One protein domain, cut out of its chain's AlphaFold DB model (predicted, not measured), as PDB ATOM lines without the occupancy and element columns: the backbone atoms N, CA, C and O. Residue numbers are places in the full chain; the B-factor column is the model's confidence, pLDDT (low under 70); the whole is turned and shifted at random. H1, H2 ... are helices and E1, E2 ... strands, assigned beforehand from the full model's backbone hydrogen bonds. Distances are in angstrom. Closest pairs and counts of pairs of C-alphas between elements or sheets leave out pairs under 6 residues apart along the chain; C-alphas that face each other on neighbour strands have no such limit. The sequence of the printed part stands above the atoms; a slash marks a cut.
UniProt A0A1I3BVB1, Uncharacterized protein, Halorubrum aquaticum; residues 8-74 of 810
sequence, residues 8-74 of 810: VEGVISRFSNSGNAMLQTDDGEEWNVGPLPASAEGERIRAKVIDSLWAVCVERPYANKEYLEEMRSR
ATOM      1  N   VAL A   8      36.620   8.600  14.990       93.62
ATOM      2  CA  VAL A   8      37.468   9.768  14.744       93.62
ATOM      3  C   VAL A   8      38.855   9.576  15.358       93.62
ATOM      4  O   VAL A   8      39.021   8.874  16.359       93.62
ATOM      5  N   GLU A   9      39.866  10.206  14.763       96.75
ATOM      6  CA  GLU A   9      41.245  10.231  15.263       96.75
ATOM      7  C   GLU A   9      41.712  11.682  15.398       96.75
ATOM      8  O   GLU A   9      41.557  12.484  14.478       96.75
ATOM      9  N   GLY A  10      42.286  12.025  16.548       96.69
ATOM     10  CA  GLY A  10      42.674  13.397  16.864       96.69
ATOM     11  C   GLY A  10      43.672  13.470  18.011       96.69
ATOM     12  O   GLY A  10      44.064  12.451  18.576       96.69
ATOM     13  N   VAL A  11      44.083  14.681  18.369       97.50
ATOM     14  CA  VAL A  11      44.978  14.957  19.501       97.50
ATOM     15  C   VAL A  11      44.163  15.506  20.668       97.50
ATOM     16  O   VAL A  11      43.293  16.344  20.451       97.50
ATOM     17  N   ILE A  12      44.443  15.086  21.904       98.00
ATOM     18  CA  ILE A  12      43.856  15.744  23.081       98.00
ATOM     19  C   ILE A  12      44.398  17.176  23.164       98.00
ATOM     20  O   ILE A  12      45.554  17.384  23.538       98.00
ATOM     21  N   SER A  13      43.581  18.155  22.771       96.31
ATOM     22  CA  SER A  13      43.990  19.554  22.593       96.31
ATOM     23  C   SER A  13      44.061  20.322  23.909       96.31
ATOM     24  O   SER A  13      44.868  21.241  24.038       96.31
ATOM     25  N   ARG A  14      43.182  19.975  24.858       97.31
ATOM     26  CA  ARG A  14      43.005  20.640  26.155       97.31
ATOM     27  C   ARG A  14      42.108  19.827  27.085       97.31
ATOM     28  O   ARG A  14      41.341  18.971  26.645       97.31
ATOM     29  N   PHE A  15      42.117  20.195  28.363       97.31
ATOM     30  CA  PHE A  15      41.091  19.804  29.326       97.31
ATOM     31  C   PHE A  15      40.076  20.936  29.548       97.31
ATOM     32  O   PHE A  15      40.415  22.119  29.594       97.31
ATOM     33  N   SER A  16      38.804  20.564  29.667       95.56
ATOM     34  CA  SER A  16      37.685  21.453  29.995       95.56
ATOM     35  C   SER A  16      37.648  21.805  31.490       95.56
ATOM     36  O   SER A  16      38.225  21.107  32.324       95.56
ATOM     37  N   ASN A  17      36.899  22.851  31.860       93.50
ATOM     38  CA  ASN A  17      36.735  23.267  33.263       93.50
ATOM     39  C   ASN A  17      36.103  22.187  34.167       93.50
ATOM     40  O   ASN A  17      36.226  22.276  35.385       93.50
ATOM     41  N   SER A  18      35.428  21.182  33.594       90.00
ATOM     42  CA  SER A  18      34.870  20.025  34.309       90.00
ATOM     43  C   SER A  18      35.825  18.824  34.386       90.00
ATOM     44  O   SER A  18      35.424  17.765  34.858       90.00
ATOM     45  N   GLY A  19      37.068  18.963  33.911       93.88
ATOM     46  CA  GLY A  19      38.085  17.907  33.939       93.88
ATOM     47  C   GLY A  19      38.010  16.891  32.794       93.88
ATOM     48  O   GLY A  19      38.764  15.922  32.805       93.88
ATOM     49  N   ASN A  20      37.145  17.092  31.794       97.12
ATOM     50  CA  ASN A  20      37.087  16.206  30.627       97.12
ATOM     51  C   ASN A  20      38.125  16.620  29.575       97.12
ATOM     52  O   ASN A  20      38.299  17.818  29.333       97.12
ATOM     53  N   ALA A  21      38.734  15.648  28.907       97.56
ATOM     54  CA  ALA A  21      39.606  15.854  27.761       97.56
ATOM     55  C   ALA A  21      38.806  16.182  26.488       97.56
ATOM     56  O   ALA A  21      37.770  15.571  26.210       97.56
ATOM     57  N   MET A  22      39.321  17.128  25.702       98.06
ATOM     58  CA  MET A  22      38.801  17.492  24.385       98.06
ATOM     59  C   MET A  22      39.716  16.914  23.305       98.06
ATOM     60  O   MET A  22      40.906  17.220  23.272       98.06
ATOM     61  N   LEU A  23      39.167  16.077  22.432       97.81
ATOM     62  CA  LEU A  23      39.845  15.495  21.279       97.81
ATOM     63  C   LEU A  23      39.649  16.403  20.064       97.81
ATOM     64  O   LEU A  23      38.523  16.523  19.592       97.81
ATOM     65  N   GLN A  24      40.721  16.998  19.541       97.56
ATOM     66  CA  GLN A  24      40.682  17.778  18.307       97.56
ATOM     67  C   GLN A  24      41.171  16.954  17.110       97.56
ATOM     68  O   GLN A  24      42.309  16.478  17.098       97.56
ATOM     69  N   THR A  25      40.315  16.783  16.109       97.19
ATOM     70  CA  THR A  25      40.603  16.068  14.855       97.19
ATOM     71  C   THR A  25      41.390  16.943  13.867       97.19
ATOM     72  O   THR A  25      41.498  18.158  14.037       97.19
ATOM     73  N   ASP A  26      41.980  16.341  12.826       93.44
ATOM     74  CA  ASP A  26      42.842  17.061  11.861       93.44
ATOM     75  C   ASP A  26      42.091  18.082  10.972       93.44
ATOM     76  O   ASP A  26      42.713  18.968  10.384       93.44
ATOM     77  N   ASP A  27      40.762  17.980  10.884       93.06
ATOM     78  CA  ASP A  27      39.853  18.956  10.261       93.06
ATOM     79  C   ASP A  27      39.404  20.078  11.221       93.06
ATOM     80  O   ASP A  27      38.849  21.086  10.775       93.06
ATOM     81  N   GLY A  28      39.723  19.959  12.513       94.31
ATOM     82  CA  GLY A  28      39.522  20.985  13.531       94.31
ATOM     83  C   GLY A  28      38.265  20.837  14.390       94.31
ATOM     84  O   GLY A  28      38.057  21.700  15.246       94.31
ATOM     85  N   GLU A  29      37.459  19.784  14.210       96.12
ATOM     86  CA  GLU A  29      36.342  19.475  15.116       96.12
ATOM     87  C   GLU A  29      36.853  19.093  16.520       96.12
ATOM     88  O   GLU A  29      37.953  18.560  16.668       96.12
ATOM     89  N   GLU A  30      36.076  19.386  17.570       97.00
ATOM     90  CA  GLU A  30      36.409  19.034  18.959       97.00
ATOM     91  C   GLU A  30      35.333  18.134  19.581       97.00
ATOM     92  O   GLU A  30      34.168  18.515  19.670       97.00
ATOM     93  N   TRP A  31      35.757  16.981  20.099       97.44
ATOM     94  CA  TRP A  31      34.907  15.968  20.723       97.44
ATOM     95  C   TRP A  31      35.215  15.830  22.217       97.44
ATOM     96  O   TRP A  31      36.377  15.731  22.613       97.44
ATOM     97  N   ASN A  32      34.192  15.789  23.071       97.12
ATOM     98  CA  ASN A  32      34.366  15.524  24.498       97.12
ATOM     99  C   ASN A  32      34.573  14.018  24.711       97.12
ATOM    100  O   ASN A  32      33.635  13.236  24.560       97.12
ATOM    101  N   VAL A  33      35.794  13.604  25.065       97.19
ATOM    102  CA  VAL A  33      36.119  12.184  25.310       97.19
ATOM    103  C   VAL A  33      36.049  11.792  26.785       97.19
ATOM    104  O   VAL A  33      36.564  10.747  27.182       97.19
ATOM    105  N   GLY A  34      35.403  12.619  27.610       95.94
ATOM    106  CA  GLY A  34      35.253  12.370  29.037       95.94
ATOM    107  C   GLY A  34      36.551  12.536  29.835       95.94
ATOM    108  O   GLY A  34      37.505  13.163  29.369       95.94
ATOM    109  N   PRO A  35      36.581  12.048  31.082       95.31
ATOM    110  CA  PRO A  35      37.722  12.220  31.970       95.31
ATOM    111  C   PRO A  35      38.864  11.282  31.573       95.31
ATOM    112  O   PRO A  35      38.757  10.063  31.667       95.31
ATOM    113  N   LEU A  36      39.981  11.868  31.149       96.50
ATOM    114  CA  LEU A  36      41.247  11.176  30.906       96.50
ATOM    115  C   LEU A  36      42.297  11.667  31.915       96.50
ATOM    116  O   LEU A  36      42.170  12.778  32.437       96.50
ATOM    117  N   PRO A  37      43.353  10.892  32.217       94.88
ATOM    118  CA  PRO A  37      44.454  11.403  33.025       94.88
ATOM    119  C   PRO A  37      45.135  12.574  32.304       94.88
ATOM    120  O   PRO A  37      45.333  12.530  31.093       94.88
ATOM    121  N   ALA A  38      45.565  13.595  33.051       93.69
ATOM    122  CA  ALA A  38      46.194  14.800  32.490       93.69
ATOM    123  C   ALA A  38      47.453  14.522  31.637       93.69
ATOM    124  O   ALA A  38      47.841  15.347  30.819       93.69
ATOM    125  N   SER A  39      48.077  13.346  31.785       94.88
ATOM    126  CA  SER A  39      49.174  12.888  30.923       94.88
ATOM    127  C   SER A  39      48.774  12.641  29.465       94.88
ATOM    128  O   SER A  39      49.661  12.549  28.629       94.88
ATOM    129  N   ALA A  40      47.476  12.523  29.164       95.56
ATOM    130  CA  ALA A  40      46.970  12.340  27.808       95.56
ATOM    131  C   ALA A  40      46.990  13.635  26.970       95.56
ATOM    132  O   ALA A  40      46.761  13.566  25.766       95.56
ATOM    133  N   GLU A  41      47.242  14.812  27.565       96.81
ATOM    134  CA  GLU A  41      47.310  16.080  26.823       96.81
ATOM    135  C   GLU A  41      48.422  16.041  25.761       96.81
ATOM    136  O   GLU A  41      49.581  15.747  26.057       96.81
ATOM    137  N   GLY A  42      48.071  16.324  24.505       94.94
ATOM    138  CA  GLY A  42      48.978  16.203  23.365       94.94
ATOM    139  C   GLY A  42      49.154  14.784  22.807       94.94
ATOM    140  O   GLY A  42      49.830  14.633  21.787       94.94
ATOM    141  N   GLU A  43      48.545  13.745  23.391       97.06
ATOM    142  CA  GLU A  43      48.526  12.414  22.776       97.06
ATOM    143  C   GLU A  43      47.484  12.319  21.655       97.06
ATOM    144  O   GLU A  43      46.391  12.884  21.740       97.06
ATOM    145  N   ARG A  44      47.828  11.576  20.594       97.12
ATOM    146  CA  ARG A  44      46.907  11.236  19.506       97.12
ATOM    147  C   ARG A  44      46.177   9.940  19.843       97.12
ATOM    148  O   ARG A  44      46.822   8.909  20.023       97.12
ATOM    149  N   ILE A  45      44.851   9.999  19.911       97.00
ATOM    150  CA  ILE A  45      43.983   8.861  20.234       97.00
ATOM    151  C   ILE A  45      42.874   8.703  19.192       97.00
ATOM    152  O   ILE A  45      42.555   9.630  18.444       97.00
ATOM    153  N   ARG A  46      42.238   7.530  19.194       96.06
ATOM    154  CA  ARG A  46      40.979   7.286  18.484       96.06
ATOM    155  C   ARG A  46      39.810   7.281  19.461       96.06
ATOM    156  O   ARG A  46      39.935   6.772  20.579       96.06
ATOM    157  N   ALA A  47      38.665   7.784  19.016       95.31
ATOM    158  CA  ALA A  47      37.416   7.739  19.761       95.31
ATOM    159  C   ALA A  47      36.230   7.393  18.848       95.31
ATOM    160  O   ALA A  47      36.216   7.749  17.674       95.31
ATOM    161  N   LYS A  48      35.237   6.680  19.381       93.31
ATOM    162  CA  LYS A  48      33.976   6.360  18.699       93.31
ATOM    163  C   LYS A  48      32.961   7.457  19.015       93.31
ATOM    164  O   LYS A  48      32.659   7.649  20.191       93.31
ATOM    165  N   VAL A  49      32.466   8.166  18.003       92.94
ATOM    166  CA  VAL A  49      31.471   9.237  18.172       92.94
ATOM    167  C   VAL A  49      30.166   8.654  18.725       92.94
ATOM    168  O   VAL A  49      29.745   7.573  18.308       92.94
ATOM    169  N   ILE A  50      29.556   9.344  19.693       89.12
ATOM    170  CA  ILE A  50      28.283   8.958  20.324       89.12
ATOM    171  C   ILE A  50      27.146   9.816  19.765       89.12
ATOM    172  O   ILE A  50      26.181   9.297  19.212       89.12
ATOM    173  N   ASP A  51      27.276  11.131  19.925       89.06
ATOM    174  CA  ASP A  51      26.314  12.149  19.507       89.06
ATOM    175  C   ASP A  51      27.060  13.298  18.800       89.06
ATOM    176  O   ASP A  51      28.047  13.043  18.122       89.06
ATOM    177  N   SER A  52      26.603  14.551  18.895       88.31
ATOM    178  CA  SER A  52      27.275  15.722  18.306       88.31
ATOM    179  C   SER A  52      28.278  16.430  19.232       88.31
ATOM    180  O   SER A  52      28.823  17.465  18.854       88.31
ATOM    181  N   LEU A  53      28.495  15.923  20.450       90.44
ATOM    182  CA  LEU A  53      29.329  16.545  21.486       90.44
ATOM    183  C   LEU A  53      30.302  15.559  22.149       90.44
ATOM    184  O   LEU A  53      31.350  15.986  22.641       90.44
ATOM    185  N   TRP A  54      29.982  14.265  22.172       94.25
ATOM    186  CA  TRP A  54      30.706  13.230  22.906       94.25
ATOM    187  C   TRP A  54      31.242  12.108  22.017       94.25
ATOM    188  O   TRP A  54      30.615  11.683  21.045       94.25
ATOM    189  N   ALA A  55      32.384  11.554  22.424       95.75
ATOM    190  CA  ALA A  55      32.952  10.333  21.864       95.75
ATOM    191  C   ALA A  55      33.576   9.461  22.975       95.75
ATOM    192  O   ALA A  55      33.997   9.971  24.008       95.75
ATOM    193  N   VAL A  56      33.668   8.142  22.785       94.56
ATOM    194  CA  VAL A  56      34.349   7.230  23.729       94.56
ATOM    195  C   VAL A  56      35.760   6.938  23.233       94.56
ATOM    196  O   VAL A  56      35.918   6.407  22.135       94.56
ATOM    197  N   CYS A  57      36.785   7.222  24.039       95.19
ATOM    198  CA  CYS A  57      38.163   6.819  23.757       95.19
ATOM    199  C   CYS A  57      38.259   5.291  23.607       95.19
ATOM    200  O   CYS A  57      37.786   4.551  24.470       95.19
ATOM    201  N   VAL A  58      38.892   4.814  22.528       92.25
ATOM    202  CA  VAL A  58      39.075   3.373  22.261       92.25
ATOM    203  C   VAL A  58      40.507   2.883  22.511       92.25
ATOM    204  O   VAL A  58      40.805   1.703  22.314       92.25
ATOM    205  N   GLU A  59      41.411   3.767  22.944       90.44
ATOM    206  CA  GLU A  59      42.806   3.411  23.206       90.44
ATOM    207  C   GLU A  59      42.985   2.726  24.564       90.44
ATOM    208  O   GLU A  59      42.581   3.232  25.611       90.44
ATOM    209  N   ARG A  60      43.648   1.563  24.554       84.62
ATOM    210  CA  ARG A  60      43.763   0.660  25.716       84.62
ATOM    211  C   ARG A  60      44.325   1.267  27.017       84.62
ATOM    212  O   ARG A  60      43.893   0.792  28.065       84.62
ATOM    213  N   PRO A  61      45.256   2.246  27.021       87.38
ATOM    214  CA  PRO A  61      45.704   2.884  28.267       87.38
ATOM    215  C   PRO A  61      44.591   3.644  29.000       87.38
ATOM    216  O   PRO A  61      44.671   3.832  30.212       87.38
ATOM    217  N   TYR A  62      43.560   4.062  28.262       90.69
ATOM    218  CA  TYR A  62      42.519   4.984  28.705       90.69
ATOM    219  C   TYR A  62      41.146   4.322  28.805       90.69
ATOM    220  O   TYR A  62      40.441   4.539  29.784       90.69
ATOM    221  N   ALA A  63      40.804   3.448  27.853       88.69
ATOM    222  CA  ALA A  63      39.545   2.704  27.777       88.69
ATOM    223  C   ALA A  63      39.444   1.562  28.816       88.69
ATOM    224  O   ALA A  63      39.158   0.409  28.484       88.69
ATOM    225  N   ASN A  64      39.745   1.859  30.081       88.06
ATOM    226  CA  ASN A  64      39.682   0.914  31.190       88.06
ATOM    227  C   ASN A  64      38.259   0.838  31.789       88.06
ATOM    228  O   ASN A  64      37.367   1.599  31.419       88.06
ATOM    229  N   LYS A  65      38.036  -0.095  32.723       84.44
ATOM    230  CA  LYS A  65      36.708  -0.324  33.315       84.44
ATOM    231  C   LYS A  65      36.137   0.921  34.016       84.44
ATOM    232  O   LYS A  65      34.959   1.202  33.840       84.44
ATOM    233  N   GLU A  66      36.957   1.641  34.777       87.69
ATOM    234  CA  GLU A  66      36.559   2.828  35.546       87.69
ATOM    235  C   GLU A  66      36.132   3.968  34.608       87.69
ATOM    236  O   GLU A  66      35.039   4.509  34.750       87.69
ATOM    237  N   TYR A  67      36.921   4.224  33.559       92.56
ATOM    238  CA  TYR A  67      36.579   5.170  32.491       92.56
ATOM    239  C   TYR A  67      35.259   4.819  31.786       92.56
ATOM    240  O   TYR A  67      34.413   5.685  31.574       92.56
ATOM    241  N   LEU A  68      35.049   3.545  31.433       88.94
ATOM    242  CA  LEU A  68      33.831   3.107  30.742       88.94
ATOM    243  C   LEU A  68      32.586   3.152  31.648       88.94
ATOM    244  O   LEU A  68      31.485   3.395  31.156       88.94
ATOM    245  N   GLU A  69      32.738   2.932  32.957       85.75
ATOM    246  CA  GLU A  69      31.659   3.111  33.938       85.75
ATOM    247  C   GLU A  69      31.330   4.598  34.152       85.75
ATOM    248  O   GLU A  69      30.152   4.951  34.216       85.75
ATOM    249  N   GLU A  70      32.328   5.485  34.162       87.69
ATOM    250  CA  GLU A  70      32.101   6.931  34.246       87.69
ATOM    251  C   GLU A  70      31.509   7.526  32.954       87.69
ATOM    252  O   GLU A  70      30.654   8.406  33.014       87.69
ATOM    253  N   MET A  71      31.878   7.023  31.774       90.00
ATOM    254  CA  MET A  71      31.240   7.444  30.519       90.00
ATOM    255  C   MET A  71      29.751   7.064  30.469       90.00
ATOM    256  O   MET A  71      28.940   7.864  30.003       90.00
ATOM    257  N   ARG A  72      29.361   5.903  31.016       84.88
ATOM    258  CA  ARG A  72      27.945   5.499  31.134       84.88
ATOM    259  C   ARG A  72      27.125   6.373  32.079       84.88
ATOM    260  O   ARG A  72      25.929   6.506  31.875       84.88
ATOM    261  N   SER A  73      27.726   6.957  33.117       83.25
ATOM    262  CA  SER A  73      26.989   7.857  34.022       83.25
ATOM    263  C   SER A  73      26.763   9.255  33.434       83.25
ATOM    264  O   SER A  73      26.042  10.058  34.023       83.25
ATOM    265  N   ARG A  74      27.387   9.553  32.285       82.56
ATOM    266  CA  ARG A  74      27.382  10.863  31.612       82.56
ATOM    267  C   ARG A  74      26.752  10.837  30.214       82.56
ATOM    268  O   ARG A  74      26.399  11.893  29.700       82.56
TER     269      ARG A  74
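This is residues 8 to 74 of the 810 residues of an uncharacterized protein of Halorubrum aquaticum (UniProt A0A1I3BVB1). A five-stranded sheet curls like part of a barrel and folds back on itself, E3 and E2 facing E4 and E5 with E1 as hinge; short helix H1 sits beyond E5. The 67 printed residues hold E1 to E5, then H1; sheet order E3 E2 E1 E4 E5, antiparallel. The class is mixed, with under half of the residues in named elements. The whole is compact, radius of gyration of the C-alphas 10.5 A, spanning 30 by 26 by 24 A.

E1, residues 8 to 15, runs 18.1 A from C-alpha 8 at (37.468, 9.768, 14.744), bending by 64 degrees at residue 11. E2 is residues 21 to 25, E3 30 to 32, E4 44 to 49, E5 55 to 57. H1, residues 65 to 72, ends at C-alpha 72 (27.945, 5.499, 31.134).

E1 E2 E3 form a meander, successive antiparallel neighbours; E4 beside E1 completes a Greek key. Within hydrogen-bond range are N 11 and O 24 (E1, E2), 2.8 A; N 31 and O 23 (E3, E2), 2.8 A; N 8 and O 47 (E1, E4), 2.8 A; N 56 and O 48 (E5, E4), 2.8 A. H1, with every O i to N i+4 pair within range, only grazes the sheet; its closest C-alphas with E5 are Met 71 and Val 56, 7.5 A.

The farthest C-alphas, Asp 27 and Lys 65, are 30.2 A apart. The printed part has no cut; E3 to E4 is a long link; no printed residue is under 70 in pLDDT.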